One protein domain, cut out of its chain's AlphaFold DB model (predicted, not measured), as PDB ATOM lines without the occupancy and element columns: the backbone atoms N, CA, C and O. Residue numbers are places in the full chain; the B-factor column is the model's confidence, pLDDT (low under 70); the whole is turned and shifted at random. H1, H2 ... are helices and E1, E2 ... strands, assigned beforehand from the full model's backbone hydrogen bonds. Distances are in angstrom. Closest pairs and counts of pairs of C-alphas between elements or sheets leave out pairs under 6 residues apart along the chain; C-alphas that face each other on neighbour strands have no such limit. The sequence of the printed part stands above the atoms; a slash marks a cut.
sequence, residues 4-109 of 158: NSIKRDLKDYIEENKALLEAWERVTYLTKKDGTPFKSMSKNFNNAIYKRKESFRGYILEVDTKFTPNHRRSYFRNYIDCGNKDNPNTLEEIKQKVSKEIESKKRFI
ATOM      1  N   ASN A   4      -0.120  49.001  49.820       86.06
ATOM      2  CA  ASN A   4      -0.970  50.188  49.906       86.06
ATOM      3  C   ASN A   4      -0.594  51.085  51.094       86.06
ATOM      4  O   ASN A   4      -0.600  52.306  50.947       86.06
ATOM      5  N   SER A   5      -0.221  50.507  52.245       85.62
ATOM      6  CA  SER A   5       0.293  51.299  53.370       85.62
ATOM      7  C   SER A   5       1.626  51.974  53.035       85.62
ATOM      8  O   SER A   5       1.753  53.169  53.255       85.62
ATOM      9  N   ILE A   6       2.558  51.266  52.386       87.88
ATOM     10  CA  ILE A   6       3.857  51.826  51.970       87.88
ATOM     11  C   ILE A   6       3.667  52.968  50.963       87.88
ATOM     12  O   ILE A   6       4.270  54.028  51.108       87.88
ATOM     13  N   LYS A   7       2.800  52.781  49.956       90.06
ATOM     14  CA  LYS A   7       2.484  53.813  48.956       90.06
ATOM     15  C   LYS A   7       1.871  55.051  49.601       90.06
ATOM     16  O   LYS A   7       2.247  56.165  49.248       90.06
ATOM     17  N   ARG A   8       0.931  54.869  50.533       89.75
ATOM     18  CA  ARG A   8       0.305  55.981  51.255       89.75
ATOM     19  C   ARG A   8       1.333  56.742  52.086       89.75
ATOM     20  O   ARG A   8       1.414  57.954  51.952       89.75
ATOM     21  N   ASP A   9       2.142  56.041  52.871       88.38
ATOM     22  CA  ASP A   9       3.134  56.673  53.741       88.38
ATOM     23  C   ASP A   9       4.200  57.425  52.912       88.38
ATOM     24  O   ASP A   9       4.610  58.527  53.271       88.38
ATOM     25  N   LEU A  10       4.593  56.888  51.747       91.38
ATOM     26  CA  LEU A  10       5.491  57.575  50.813       91.38
ATOM     27  C   LEU A  10       4.850  58.829  50.196       91.38
ATOM     28  O   LEU A  10       5.525  59.850  50.076       91.38
ATOM     29  N   LYS A  11       3.564  58.774  49.825       91.75
ATOM     30  CA  LYS A  11       2.815  59.944  49.331       91.75
ATOM     31  C   LYS A  11       2.717  61.029  50.400       91.75
ATOM     32  O   LYS A  11       3.046  62.177  50.113       91.75
ATOM     33  N   ASP A  12       2.358  60.662  51.628       88.88
ATOM     34  CA  ASP A  12       2.290  61.597  52.755       88.88
ATOM     35  C   ASP A  12       3.659  62.265  52.995       88.88
ATOM     36  O   ASP A  12       3.732  63.481  53.175       88.88
ATOM     37  N   TYR A  13       4.755  61.503  52.899       89.75
ATOM     38  CA  TYR A  13       6.113  62.030  53.059       89.75
ATOM     39  C   TYR A  13       6.566  62.945  51.907       89.75
ATOM     40  O   TYR A  13       7.283  63.924  52.134       89.75
ATOM     41  N   ILE A  14       6.150  62.664  50.666       92.75
ATOM     42  CA  ILE A  14       6.382  63.554  49.516       92.75
ATOM     43  C   ILE A  14       5.687  64.897  49.746       92.75
ATOM     44  O   ILE A  14       6.320  65.945  49.607       92.75
ATOM     45  N   GLU A  15       4.415  64.869  50.132       91.06
ATOM     46  CA  GLU A  15       3.623  66.078  50.361       91.06
ATOM     47  C   GLU A  15       4.148  66.891  51.560       91.06
ATOM     48  O   GLU A  15       4.235  68.118  51.486       91.06
ATOM     49  N   GLU A  16       4.631  66.225  52.614       88.38
ATOM     50  CA  GLU A  16       5.325  66.884  53.726       88.38
ATOM     51  C   GLU A  16       6.561  67.662  53.244       88.38
ATOM     52  O   GLU A  16       6.763  68.831  53.589       88.38
ATOM     53  N   ASN A  17       7.383  67.035  52.398       91.38
ATOM     54  CA  ASN A  17       8.587  67.665  51.864       91.38
ATOM     55  C   ASN A  17       8.271  68.787  50.863       91.38
ATOM     56  O   ASN A  17       9.005  69.776  50.834       91.38
ATOM     57  N   LYS A  18       7.181  68.688  50.090       93.00
ATOM     58  CA  LYS A  18       6.691  69.793  49.247       93.00
ATOM     59  C   LYS A  18       6.272  70.993  50.093       93.00
ATOM     60  O   LYS A  18       6.705  72.107  49.814       93.00
ATOM     61  N   ALA A  19       5.548  70.775  51.191       91.12
ATOM     62  CA  ALA A  19       5.183  71.852  52.109       91.12
ATOM     63  C   ALA A  19       6.409  72.511  52.778       91.12
ATOM     64  O   ALA A  19       6.420  73.727  52.988       91.12
ATOM     65  N   LEU A  20       7.456  71.732  53.095       91.25
ATOM     66  CA  LEU A  20       8.751  72.270  53.545       91.25
ATOM     67  C   LEU A  20       9.420  73.125  52.470       91.25
ATOM     68  O   LEU A  20       9.910  74.212  52.777       91.25
ATOM     69  N   LEU A  21       9.464  72.629  51.232       95.31
ATOM     70  CA  LEU A  21      10.045  73.349  50.102       95.31
ATOM     71  C   LEU A  21       9.342  74.696  49.909       95.31
ATOM     72  O   LEU A  21      10.013  75.721  49.888       95.31
ATOM     73  N   GLU A  22       8.009  74.713  49.887       94.19
ATOM     74  CA  GLU A  22       7.238  75.955  49.786       94.19
ATOM     75  C   GLU A  22       7.527  76.923  50.939       94.19
ATOM     76  O   GLU A  22       7.600  78.136  50.740       94.19
ATOM     77  N   ALA A  23       7.679  76.420  52.168       94.19
ATOM     78  CA  ALA A  23       8.006  77.271  53.308       94.19
ATOM     79  C   ALA A  23       9.385  77.922  53.159       94.19
ATOM     80  O   ALA A  23       9.520  79.109  53.453       94.19
ATOM     81  N   TRP A  24      10.372  77.187  52.643       96.75
ATOM     82  CA  TRP A  24      11.686  77.736  52.316       96.75
ATOM     83  C   TRP A  24      11.650  78.718  51.141       96.75
ATOM     84  O   TRP A  24      12.288  79.764  51.209       96.75
ATOM     85  N   GLU A  25      10.880  78.434  50.092       96.88
ATOM     86  CA  GLU A  25      10.731  79.323  48.931       96.88
ATOM     87  C   GLU A  25      10.002  80.631  49.279       96.88
ATOM     88  O   GLU A  25      10.243  81.663  48.656       96.88
ATOM     89  N   ARG A  26       9.162  80.628  50.324       96.12
ATOM     90  CA  ARG A  26       8.531  81.841  50.866       96.12
ATOM     91  C   ARG A  26       9.484  82.728  51.668       96.12
ATOM     92  O   ARG A  26       9.091  83.848  52.005       96.12
ATOM     93  N   VAL A  27      10.689  82.269  52.010       97.19
ATOM     94  CA  VAL A  27      11.651  83.082  52.763       97.19
ATOM     95  C   VAL A  27      12.120  84.242  51.896       97.19
ATOM     96  O   VAL A  27      12.745  84.049  50.855       97.19
ATOM     97  N   THR A  28      11.843  85.466  52.343       96.62
ATOM     98  CA  THR A  28      12.303  86.682  51.662       96.62
ATOM     99  C   THR A  28      13.216  87.509  52.555       96.62
ATOM    100  O   THR A  28      13.190  87.402  53.784       96.62
ATOM    101  N   TYR A  29      14.061  88.326  51.923       96.88
ATOM    102  CA  TYR A  29      15.085  89.111  52.603       96.88
ATOM    103  C   TYR A  29      14.681  90.580  52.656       96.88
ATOM    104  O   TYR A  29      14.418  91.193  51.624       96.88
ATOM    105  N   LEU A  30      14.634  91.139  53.861       95.56
ATOM    106  CA  LEU A  30      14.241  92.525  54.093       95.56
ATOM    107  C   LEU A  30      15.470  93.423  54.219       95.56
ATOM    108  O   LEU A  30      16.468  93.055  54.841       95.56
ATOM    109  N   THR A  31      15.362  94.638  53.692       95.25
ATOM    110  CA  THR A  31      16.370  95.694  53.831       95.25
ATOM    111  C   THR A  31      15.745  96.957  54.408       95.25
ATOM    112  O   THR A  31      14.524  97.132  54.426       95.25
ATOM    113  N   LYS A  32      16.590  97.872  54.883       96.12
ATOM    114  CA  LYS A  32      16.168  99.239  55.185       96.12
ATOM    115  C   LYS A  32      15.794  99.983  53.897       96.12
ATOM    116  O   LYS A  32      16.054  99.514  52.789       96.12
ATOM    117  N   LYS A  33      15.236 101.190  54.057       95.12
ATOM    118  CA  LYS A  33      14.893 102.095  52.943       95.12
ATOM    119  C   LYS A  33      16.090 102.429  52.041       95.12
ATOM    120  O   LYS A  33      15.896 102.643  50.856       95.12
ATOM    121  N   ASP A  34      17.297 102.465  52.602       95.50
ATOM    122  CA  ASP A  34      18.553 102.739  51.888       95.50
ATOM    123  C   ASP A  34      19.169 101.493  51.215       95.50
ATOM    124  O   ASP A  34      20.278 101.558  50.696       95.50
ATOM    125  N   GLY A  35      18.483 100.344  51.249       94.25
ATOM    126  CA  GLY A  35      18.973  99.074  50.704       94.25
ATOM    127  C   GLY A  35      19.951  98.321  51.614       94.25
ATOM    128  O   GLY A  35      20.295  97.177  51.320       94.25
ATOM    129  N   THR A  36      20.374  98.897  52.744       96.00
ATOM    130  CA  THR A  36      21.309  98.228  53.657       96.00
ATOM    131  C   THR A  36      20.613  97.195  54.556       96.00
ATOM    132  O   THR A  36      19.433  97.350  54.899       96.00
ATOM    133  N   PRO A  37      21.331  96.151  55.014       96.69
ATOM    134  CA  PRO A  37      20.803  95.204  55.991       96.69
ATOM    135  C   PRO A  37      20.477  95.844  57.349       96.69
ATOM    136  O   PRO A  37      21.078  96.835  57.785       96.69
ATOM    137  N   PHE A  38      19.551  95.227  58.080       97.12
ATOM    138  CA  PHE A  38      19.288  95.555  59.477       97.12
ATOM    139  C   PHE A  38      20.415  95.051  60.383       97.12
ATOM    140  O   PHE A  38      20.891  93.927  60.236       97.12
ATOM    141  N   LYS A  39      20.772  95.851  61.402       94.50
ATOM    142  CA  LYS A  39      21.751  95.465  62.439       94.50
ATOM    143  C   LYS A  39      21.318  94.213  63.214       94.50
ATOM    144  O   LYS A  39      22.152  93.402  63.592       94.50
ATOM    145  N   SER A  40      20.017  94.065  63.465       95.19
ATOM    146  CA  SER A  40      19.458  92.860  64.084       95.19
ATOM    147  C   SER A  40      19.227  91.800  63.018       95.19
ATOM    148  O   SER A  40      18.378  92.005  62.151       95.19
ATOM    149  N   MET A  41      19.922  90.662  63.118       96.06
ATOM    150  CA  MET A  41      19.849  89.580  62.129       96.06
ATOM    151  C   MET A  41      18.407  89.116  61.871       96.06
ATOM    152  O   MET A  41      17.999  88.989  60.723       96.06
ATOM    153  N   SER A  42      17.599  88.993  62.927       96.19
ATOM    154  CA  SER A  42      16.190  88.582  62.846       96.19
ATOM    155  C   SER A  42      15.288  89.476  62.003       96.19
ATOM    156  O   SER A  42      14.278  88.996  61.508       96.19
ATOM    157  N   LYS A  43      15.639  90.750  61.801       97.12
ATOM    158  CA  LYS A  43      14.843  91.674  60.981       97.12
ATOM    159  C   LYS A  43      15.119  91.536  59.482       97.12
ATOM    160  O   LYS A  43      14.396  92.129  58.695       97.12
ATOM    161  N   ASN A  44      16.159  90.795  59.090       97.88
ATOM    162  CA  ASN A  44      16.528  90.616  57.684       97.88
ATOM    163  C   ASN A  44      15.736  89.502  56.988       97.88
ATOM    164  O   ASN A  44      15.896  89.333  55.783       97.88
ATOM    165  N   PHE A  45      14.902  88.751  57.710       97.50
ATOM    166  CA  PHE A  45      14.149  87.625  57.164       97.50
ATOM    167  C   PHE A  45      12.650  87.836  57.357       97.50
ATOM    168  O   PHE A  45      12.206  88.276  58.415       97.50
ATOM    169  N   ASN A  46      11.881  87.487  56.334       96.44
ATOM    170  CA  ASN A  46      10.433  87.366  56.388       96.44
ATOM    171  C   ASN A  46      10.038  85.915  56.086       96.44
ATOM    172  O   ASN A  46      10.745  85.225  55.352       96.44
ATOM    173  N   ASN A  47       8.923  85.454  56.658       95.19
ATOM    174  CA  ASN A  47       8.477  84.049  56.622       95.19
ATOM    175  C   ASN A  47       9.475  83.030  57.213       95.19
ATOM    176  O   ASN A  47       9.337  81.830  56.994       95.19
ATOM    177  N   ALA A  48      10.450  83.499  57.992       96.12
ATOM    178  CA  ALA A  48      11.363  82.671  58.765       96.12
ATOM    179  C   ALA A  48      11.723  83.361  60.085       96.12
ATOM    180  O   ALA A  48      11.703  84.589  60.192       96.12
ATOM    181  N   ILE A  49      12.080  82.566  61.089       95.81
ATOM    182  CA  ILE A  49      12.427  83.025  62.432       95.81
ATOM    183  C   ILE A  49      13.904  82.744  62.678       95.81
ATOM    184  O   ILE A  49      14.315  81.597  62.845       95.81
ATOM    185  N   TYR A  50      14.707  83.806  62.750       96.69
ATOM    186  CA  TYR A  50      16.084  83.707  63.225       96.69
ATOM    187  C   TYR A  50      16.115  83.793  64.751       96.69
ATOM    188  O   TYR A  50      15.703  84.805  65.328       96.69
ATOM    189  N   LYS A  51      16.617  82.751  65.414       95.06
ATOM    190  CA  LYS A  51      16.670  82.689  66.882       95.06
ATOM    191  C   LYS A  51      17.868  81.898  67.385       95.06
ATOM    192  O   LYS A  51      18.438  81.070  66.679       95.06
ATOM    193  N   ARG A  52      18.226  82.136  68.646       92.75
ATOM    194  CA  ARG A  52      19.202  81.316  69.364       92.75
ATOM    195  C   ARG A  52      18.543  80.005  69.791       92.75
ATOM    196  O   ARG A  52      17.423  80.014  70.296       92.75
ATOM    197  N   LYS A  53      19.245  78.890  69.619       88.81
ATOM    198  CA  LYS A  53      18.831  77.566  70.080       88.81
ATOM    199  C   LYS A  53      19.775  77.107  71.184       88.81
ATOM    200  O   LYS A  53      20.961  76.872  70.957       88.81
ATOM    201  N   GLU A  54      19.249  77.032  72.404       83.25
ATOM    202  CA  GLU A  54      20.067  76.802  73.600       83.25
ATOM    203  C   GLU A  54      20.702  75.415  73.633       83.25
ATOM    204  O   GLU A  54      21.848  75.290  74.059       83.25
ATOM    205  N   SER A  55      20.001  74.405  73.103       82.44
ATOM    206  CA  SER A  55      20.424  73.002  73.156       82.44
ATOM    207  C   SER A  55      21.787  72.729  72.513       82.44
ATOM    208  O   SER A  55      22.445  71.772  72.898       82.44
ATOM    209  N   PHE A  56      22.240  73.567  71.576       81.81
ATOM    210  CA  PHE A  56      23.589  73.485  70.998       81.81
ATOM    211  C   PHE A  56      24.318  74.836  70.962       81.81
ATOM    212  O   PHE A  56      25.288  75.007  70.231       81.81
ATOM    213  N   ARG A  57      23.864  75.807  71.771       85.06
ATOM    214  CA  ARG A  57      24.473  77.144  71.909       85.06
ATOM    215  C   ARG A  57      24.720  77.870  70.572       85.06
ATOM    216  O   ARG A  57      25.674  78.644  70.463       85.06
ATOM    217  N   GLY A  58      23.842  77.672  69.590       93.69
ATOM    218  CA  GLY A  58      23.956  78.275  68.261       93.69
ATOM    219  C   GLY A  58      22.738  79.067  67.823       93.69
ATOM    220  O   GLY A  58      21.802  79.283  68.595       93.69
ATOM    221  N   TYR A  59      22.774  79.530  66.583       96.00
ATOM    222  CA  TYR A  59      21.694  80.239  65.921       96.00
ATOM    223  C   TYR A  59      21.079  79.361  64.848       96.00
ATOM    224  O   TYR A  59      21.759  78.560  64.215       96.00
ATOM    225  N   ILE A  60      19.786  79.535  64.632       96.38
ATOM    226  CA  ILE A  60      19.065  78.872  63.557       96.38
ATOM    227  C   ILE A  60      18.202  79.867  62.809       96.38
ATOM    228  O   ILE A  60      17.742  80.853  63.391       96.38
ATOM    229  N   LEU A  61      17.937  79.551  61.548       97.44
ATOM    230  CA  LEU A  61      16.834  80.117  60.791       97.44
ATOM    231  C   LEU A  61      15.788  79.016  60.635       97.44
ATOM    232  O   LEU A  61      16.084  77.969  60.069       97.44
ATOM    233  N   GLU A  62      14.605  79.236  61.195       95.56
ATOM    234  CA  GLU A  62      13.510  78.267  61.243       95.56
ATOM    235  C   GLU A  62      12.364  78.705  60.329       95.56
ATOM    236  O   GLU A  62      11.993  79.878  60.327       95.56
ATOM    237  N   VAL A  63      11.785  77.760  59.593       94.38
ATOM    238  CA  VAL A  63      10.537  77.936  58.845       94.38
ATOM    239  C   VAL A  63       9.450  77.057  59.458       94.38
ATOM    240  O   VAL A  63       9.697  75.912  59.851       94.38
ATOM    241  N   ASP A  64       8.241  77.603  59.536       87.12
ATOM    242  CA  ASP A  64       7.051  76.875  59.968       87.12
ATOM    243  C   ASP A  64       6.252  76.422  58.742       87.12
ATOM    244  O   ASP A  64       6.007  77.197  57.810       87.12
ATOM    245  N   THR A  65       5.770  75.182  58.772       78.75
ATOM    246  CA  THR A  65       4.768  74.703  57.820       78.75
ATOM    247  C   THR A  65       3.407  74.593  58.488       78.75
ATOM    248  O   THR A  65       3.264  74.276  59.673       78.75
ATOM    249  N   LYS A  66       2.368  74.847  57.696       66.44
ATOM    250  CA  LYS A  66       1.001  74.447  58.016       66.44
ATOM    251  C   LYS A  66       0.651  73.285  57.101       66.44
ATOM    252  O   LYS A  66      -0.052  73.476  56.118       66.44
ATOM    253  N   PHE A  67       1.190  72.108  57.378       61.56
ATOM    254  CA  PHE A  67       0.805  70.901  56.655       61.56
ATOM    255  C   PHE A  67       0.047  69.981  57.603       61.56
ATOM    256  O   PHE A  67       0.398  69.821  58.772       61.56
ATOM    257  N   THR A  68      -1.049  69.431  57.103       56.22
ATOM    258  CA  THR A  68      -1.947  68.561  57.859       56.22
ATOM    259  C   THR A  68      -2.244  67.326  57.022       56.22
ATOM    260  O   THR A  68      -3.289  67.286  56.370       56.22
ATOM    261  N   PRO A  69      -1.367  66.314  57.014       53.84
ATOM    262  CA  PRO A  69      -1.727  65.025  56.459       53.84
ATOM    263  C   PRO A  69      -2.615  64.296  57.485       53.84
ATOM    264  O   PRO A  69      -2.303  64.231  58.675       53.84
ATOM    265  N   ASN A  70      -3.769  63.790  57.042       55.28
ATOM    266  CA  ASN A  70      -4.624  62.850  57.788       55.28
ATOM    267  C   ASN A  70      -5.015  63.251  59.237       55.28
ATOM    268  O   ASN A  70      -4.953  62.449  60.169       55.28
ATOM    269  N   HIS A  71      -5.500  64.485  59.431       49.25
ATOM    270  CA  HIS A  71      -6.172  64.966  60.660       49.25
ATOM    271  C   HIS A  71      -5.369  64.976  61.973       49.25
ATOM    272  O   HIS A  71      -5.945  65.202  63.039       49.25
ATOM    273  N   ARG A  72      -4.040  64.856  61.943       53.22
ATOM    274  CA  ARG A  72      -3.204  65.198  63.104       53.22
ATOM    275  C   ARG A  72      -2.441  66.471  62.776       53.22
ATOM    276  O   ARG A  72      -1.554  66.471  61.936       53.22
ATOM    277  N   ARG A  73      -2.842  67.590  63.393       50.78
ATOM    278  CA  ARG A  73      -2.157  68.888  63.280       50.78
ATOM    279  C   ARG A  73      -0.741  68.773  63.853       50.78
ATOM    280  O   ARG A  73      -0.516  69.112  65.010       50.78
ATOM    281  N   SER A  74       0.207  68.290  63.067       56.53
ATOM    282  CA  SER A  74       1.623  68.341  63.403       56.53
ATOM    283  C   SER A  74       2.236  69.513  62.655       56.53
ATOM    284  O   SER A  74       2.585  69.405  61.487       56.53
ATOM    285  N   TYR A  75       2.354  70.652  63.335       57.25
ATOM    286  CA  TYR A  75       3.309  71.676  62.929       57.25
ATOM    287  C   TYR A  75       4.694  71.030  62.932       57.25
ATOM    288  O   TYR A  75       5.179  70.649  64.001       57.25
ATOM    289  N   PHE A  76       5.327  70.883  61.773       70.56
ATOM    290  CA  PHE A  76       6.735  70.509  61.714       70.56
ATOM    291  C   PHE A  76       7.561  71.739  61.380       70.56
ATOM    292  O   PHE A  76       7.268  72.518  60.474       70.56
ATOM    293  N   ARG A  77       8.602  71.910  62.186       79.44
ATOM    294  CA  ARG A  77       9.585  72.973  62.051       79.44
ATOM    295  C   ARG A  77      10.785  72.408  61.335       79.44
ATOM    296  O   ARG A  77      11.305  71.365  61.730       79.44
ATOM    297  N   ASN A  78      11.258  73.130  60.335       91.31
ATOM    298  CA  ASN A  78      12.553  72.861  59.740       91.31
ATOM    299  C   ASN A  78      13.456  74.066  59.946       91.31
ATOM    300  O   ASN A  78      12.990  75.202  60.008       91.31
ATOM    301  N   TYR A  79      14.746  73.813  60.118       94.50
ATOM    302  CA  TYR A  79      15.703  74.875  60.345       94.50
ATOM    303  C   TYR A  79      17.041  74.560  59.698       94.50
ATOM    304  O   TYR A  79      17.436  73.398  59.602       94.50
ATOM    305  N   ILE A  80      17.756  75.617  59.331       96.12
ATOM    306  CA  ILE A  80      19.178  75.555  59.003       96.12
ATOM    307  C   ILE A  80      19.995  76.078  60.183       96.12
ATOM    308  O   ILE A  80      19.563  76.970  60.916       96.12
ATOM    309  N   ASP A  81      21.184  75.515  60.365       95.44
ATOM    310  CA  ASP A  81      22.173  76.027  61.309       95.44
ATOM    311  C   ASP A  81      22.790  77.330  60.774       95.44
ATOM    312  O   ASP A  81      23.242  77.391  59.626       95.44
ATOM    313  N   CYS A  82      22.818  78.361  61.613       96.94
ATOM    314  CA  CYS A  82      23.371  79.681  61.329       96.94
ATOM    315  C   CYS A  82      24.623  79.991  62.165       96.94
ATOM    316  O   CYS A  82      24.938  81.162  62.387       96.94
ATOM    317  N   GLY A  83      25.335  78.962  62.621       94.81
ATOM    318  CA  GLY A  83      26.591  79.102  63.343       94.81
ATOM    319  C   GLY A  83      26.386  79.258  64.844       94.81
ATOM    320  O   GLY A  83      25.264  79.292  65.357       94.81
ATOM    321  N   ASN A  84      27.491  79.333  65.578       92.81
ATOM    322  CA  ASN A  84      27.462  79.406  67.035       92.81
ATOM    323  C   ASN A  84      27.626  80.848  67.542       92.81
ATOM    324  O   ASN A  84      27.705  81.793  66.761       92.81
ATOM    325  N   LYS A  85      27.621  81.032  68.867       88.31
ATOM    326  CA  LYS A  85      27.782  82.361  69.477       88.31
ATOM    327  C   LYS A  85      29.114  83.030  69.110       88.31
ATOM    328  O   LYS A  85      29.143  84.248  68.969       88.31
ATOM    329  N   ASP A  86      30.179  82.247  68.983       91.06
ATOM    330  CA  ASP A  86      31.542  82.743  68.782       91.06
ATOM    331  C   ASP A  86      31.843  82.992  67.297       91.06
ATOM    332  O   ASP A  86      32.616  83.883  66.955       91.06
ATOM    333  N   ASN A  87      31.185  82.241  66.414       93.44
ATOM    334  CA  ASN A  87      31.284  82.352  64.966       93.44
ATOM    335  C   ASN A  87      29.889  82.239  64.312       93.44
ATOM    336  O   ASN A  87      29.544  81.185  63.758       93.44
ATOM    337  N   PRO A  88      29.044  83.282  64.428       94.50
ATOM    338  CA  PRO A  88      27.735  83.305  63.788       94.50
ATOM    339  C   PRO A  88      27.884  83.517  62.281       94.50
ATOM    340  O   PRO A  88      28.730  84.291  61.835       94.50
ATOM    341  N   ASN A  89      27.017  82.887  61.490       97.31
ATOM    342  CA  ASN A  89      27.022  83.105  60.051       97.31
ATOM    343  C   ASN A  89      26.627  84.537  59.682       97.31
ATOM    344  O   ASN A  89      25.741  85.150  60.290       97.31
ATOM    345  N   THR A  90      27.247  85.041  58.620       97.56
ATOM    346  CA  THR A  90      26.856  86.305  57.994       97.56
ATOM    347  C   THR A  90      25.497  86.168  57.301       97.56
ATOM    348  O   THR A  90      25.041  85.067  56.987       97.56
ATOM    349  N   LEU A  91      24.843  87.298  57.011       97.69
ATOM    350  CA  LEU A  91      23.574  87.294  56.274       97.69
ATOM    351  C   LEU A  91      23.711  86.581  54.917       97.69
ATOM    352  O   LEU A  91      22.823  85.826  54.536       97.69
ATOM    353  N   GLU A  92      24.822  86.790  54.212       97.75
ATOM    354  CA  GLU A  92      25.042  86.205  52.888       97.75
ATOM    355  C   GLU A  92      25.263  84.689  52.954       97.75
ATOM    356  O   GLU A  92      24.692  83.940  52.165       97.75
ATOM    357  N   GLU A  93      25.996  84.205  53.958       98.25
ATOM    358  CA  GLU A  93      26.137  82.767  54.204       98.25
ATOM    359  C   GLU A  93      24.790  82.109  54.520       98.25
ATOM    360  O   GLU A  93      24.507  81.008  54.043       98.25
ATOM    361  N   ILE A  94      23.935  82.785  55.296       98.38
ATOM    362  CA  ILE A  94      22.589  82.287  55.597       98.38
ATOM    363  C   ILE A  94      21.747  82.233  54.315       98.38
ATOM    364  O   ILE A  94      21.121  81.206  54.062       98.38
ATOM    365  N   LYS A  95      21.774  83.271  53.465       98.25
ATOM    366  CA  LYS A  95      21.085  83.265  52.158       98.25
ATOM    367  C   LYS A  95      21.529  82.096  51.280       98.25
ATOM    368  O   LYS A  95      20.694  81.374  50.743       98.25
ATOM    369  N   GLN A  96      22.837  81.859  51.187       98.44
ATOM    370  CA  GLN A  96      23.380  80.730  50.431       98.44
ATOM    371  C   GLN A  96      22.925  79.382  51.000       98.44
ATOM    372  O   GLN A  96      22.628  78.461  50.239       98.44
ATOM    373  N   LYS A  97      22.855  79.247  52.330       98.38
ATOM    374  CA  LYS A  97      22.326  78.043  52.982       98.38
ATOM    375  C   LYS A  97      20.841  77.831  52.676       98.38
ATOM    376  O   LYS A  97      20.473  76.699  52.381       98.38
ATOM    377  N   VAL A  98      20.022  78.887  52.659       98.31
ATOM    378  CA  VAL A  98      18.609  78.807  52.235       98.31
ATOM    379  C   VAL A  98      18.507  78.308  50.792       98.31
ATOM    380  O   VAL A  98      17.787  77.348  50.529       98.31
ATOM    381  N   SER A  99      19.282  78.875  49.862       98.25
ATOM    382  CA  SER A  99      19.299  78.408  48.468       98.25
ATOM    383  C   SER A  99      19.731  76.943  48.342       98.25
ATOM    384  O   SER A  99      19.133  76.183  47.583       98.25
ATOM    385  N   LYS A 100      20.745  76.515  49.107       98.31
ATOM    386  CA  LYS A 100      21.185  75.111  49.139       98.31
ATOM    387  C   LYS A 100      20.105  74.179  49.690       98.31
ATOM    388  O   LYS A 100      19.947  73.085  49.149       98.31
ATOM    389  N   GLU A 101      19.375  74.595  50.723       97.38
ATOM    390  CA  GLU A 101      18.283  73.809  51.306       97.38
ATOM    391  C   GLU A 101      17.139  73.622  50.302       97.38
ATOM    392  O   GLU A 101      16.706  72.489  50.091       97.38
ATOM    393  N   ILE A 102      16.729  74.690  49.606       98.00
ATOM    394  CA  ILE A 102      15.714  74.646  48.536       98.00
ATOM    395  C   ILE A 102      16.116  73.638  47.451       98.00
ATOM    396  O   ILE A 102      15.364  72.714  47.136       98.00
ATOM    397  N   GLU A 103      17.330  73.760  46.911       98.38
ATOM    398  CA  GLU A 103      17.797  72.887  45.829       98.38
ATOM    399  C   GLU A 103      18.000  71.435  46.281       98.38
ATOM    400  O   GLU A 103      17.710  70.494  45.538       98.38
ATOM    401  N   SER A 104      18.465  71.227  47.515       97.19
ATOM    402  CA  SER A 104      18.544  69.895  48.117       97.19
ATOM    403  C   SER A 104      17.156  69.264  48.242       97.19
ATOM    404  O   SER A 104      16.963  68.114  47.836       97.19
ATOM    405  N   LYS A 105      16.164  70.027  48.720       95.81
ATOM    406  CA  LYS A 105      14.789  69.545  48.894       95.81
ATOM    407  C   LYS A 105      14.140  69.176  47.565       95.81
ATOM    408  O   LYS A 105      13.567  68.097  47.467       95.81
ATOM    409  N   LYS A 106      14.300  70.004  46.526       98.25
ATOM    410  CA  LYS A 106      13.813  69.703  45.166       98.25
ATOM    411  C   LYS A 106      14.350  68.369  44.650       98.25
ATOM    412  O   LYS A 106      13.583  67.530  44.178       98.25
ATOM    413  N   ARG A 107      15.664  68.138  44.779       98.31
ATOM    414  CA  ARG A 107      16.286  66.861  44.382       98.31
ATOM    415  C   ARG A 107      15.756  65.685  45.198       98.31
ATOM    416  O   ARG A 107      15.518  64.617  44.639       98.31
ATOM    417  N   PHE A 108      15.566  65.881  46.500       97.00
ATOM    418  CA  PHE A 108      15.051  64.844  47.384       97.00
ATOM    419  C   PHE A 108      13.608  64.454  47.042       97.00
ATOM    420  O   PHE A 108      13.338  63.270  46.859       97.00
ATOM    421  N   ILE A 109      12.713  65.430  46.853       97.44
ATOM    422  CA  ILE A 109      11.321  65.201  46.429       97.44
ATOM    423  C   ILE A 109      11.285  64.419  45.114       97.44
ATOM    424  O   ILE A 109      10.645  63.373  45.051       97.44
TER     425      ILE A 109
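Overview. This is residues 4 to 109 of the 158 residues of an uncharacterized protein of Anaerostipes hadrus (UniProt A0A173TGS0). A strongly twisted sheet, the meander E1 E2 E3, each strand the antiparallel neighbour of the one before, is covered on one face by helices H1 and H3, in two layers; residues 4 to 10 of H1 stick out. The printed part has 106 residues, in order H1 H2 E1 E2 E3 H3, class mixed. It is only just loose, close to compact, with a radius of gyration of the C-alphas of 15.8 A, spanning 54 by 31 by 25 A.

Along the chain. E1 is residues 49 to 53, E2 58 to 64, and E3 77 to 84, bending by 53 degrees at residue 80. H1, residues 4 to 25, runs 31.4 A from C-alpha 4 at (-0.970, 50.188, 49.906). H2 is residues 41 to 44. H3, residues 91 to 109, runs 27.1 A to C-alpha 109 at (11.321, 65.201, 46.429).

Arrangement. Within hydrogen-bond range are N 51 and O 60, 3.0 A, in hairpin E1 and E2, and N 80 and O 61, 3.0 A, in hairpin E2 and E3. H3 is over E3, its height over the sheet 9.3 A. H1 touches H3, closest C-alphas Leu 21 and Ile 102, 6.0 A, at a shallow tilt of 24 degrees, opposite ways. H2 only grazes the sheet with residues 41 to 44. Every O i to N i+4 pair is within range in H1 and H3; H2 is too short for one.

Size, cuts and confidence. The farthest C-alphas, Asn 4 and Asp 34, are 56.1 A apart. The printed part has no cut; links H1 to H2 and E2 to E3 are long. Residues 66 to 75 have pLDDT under 70.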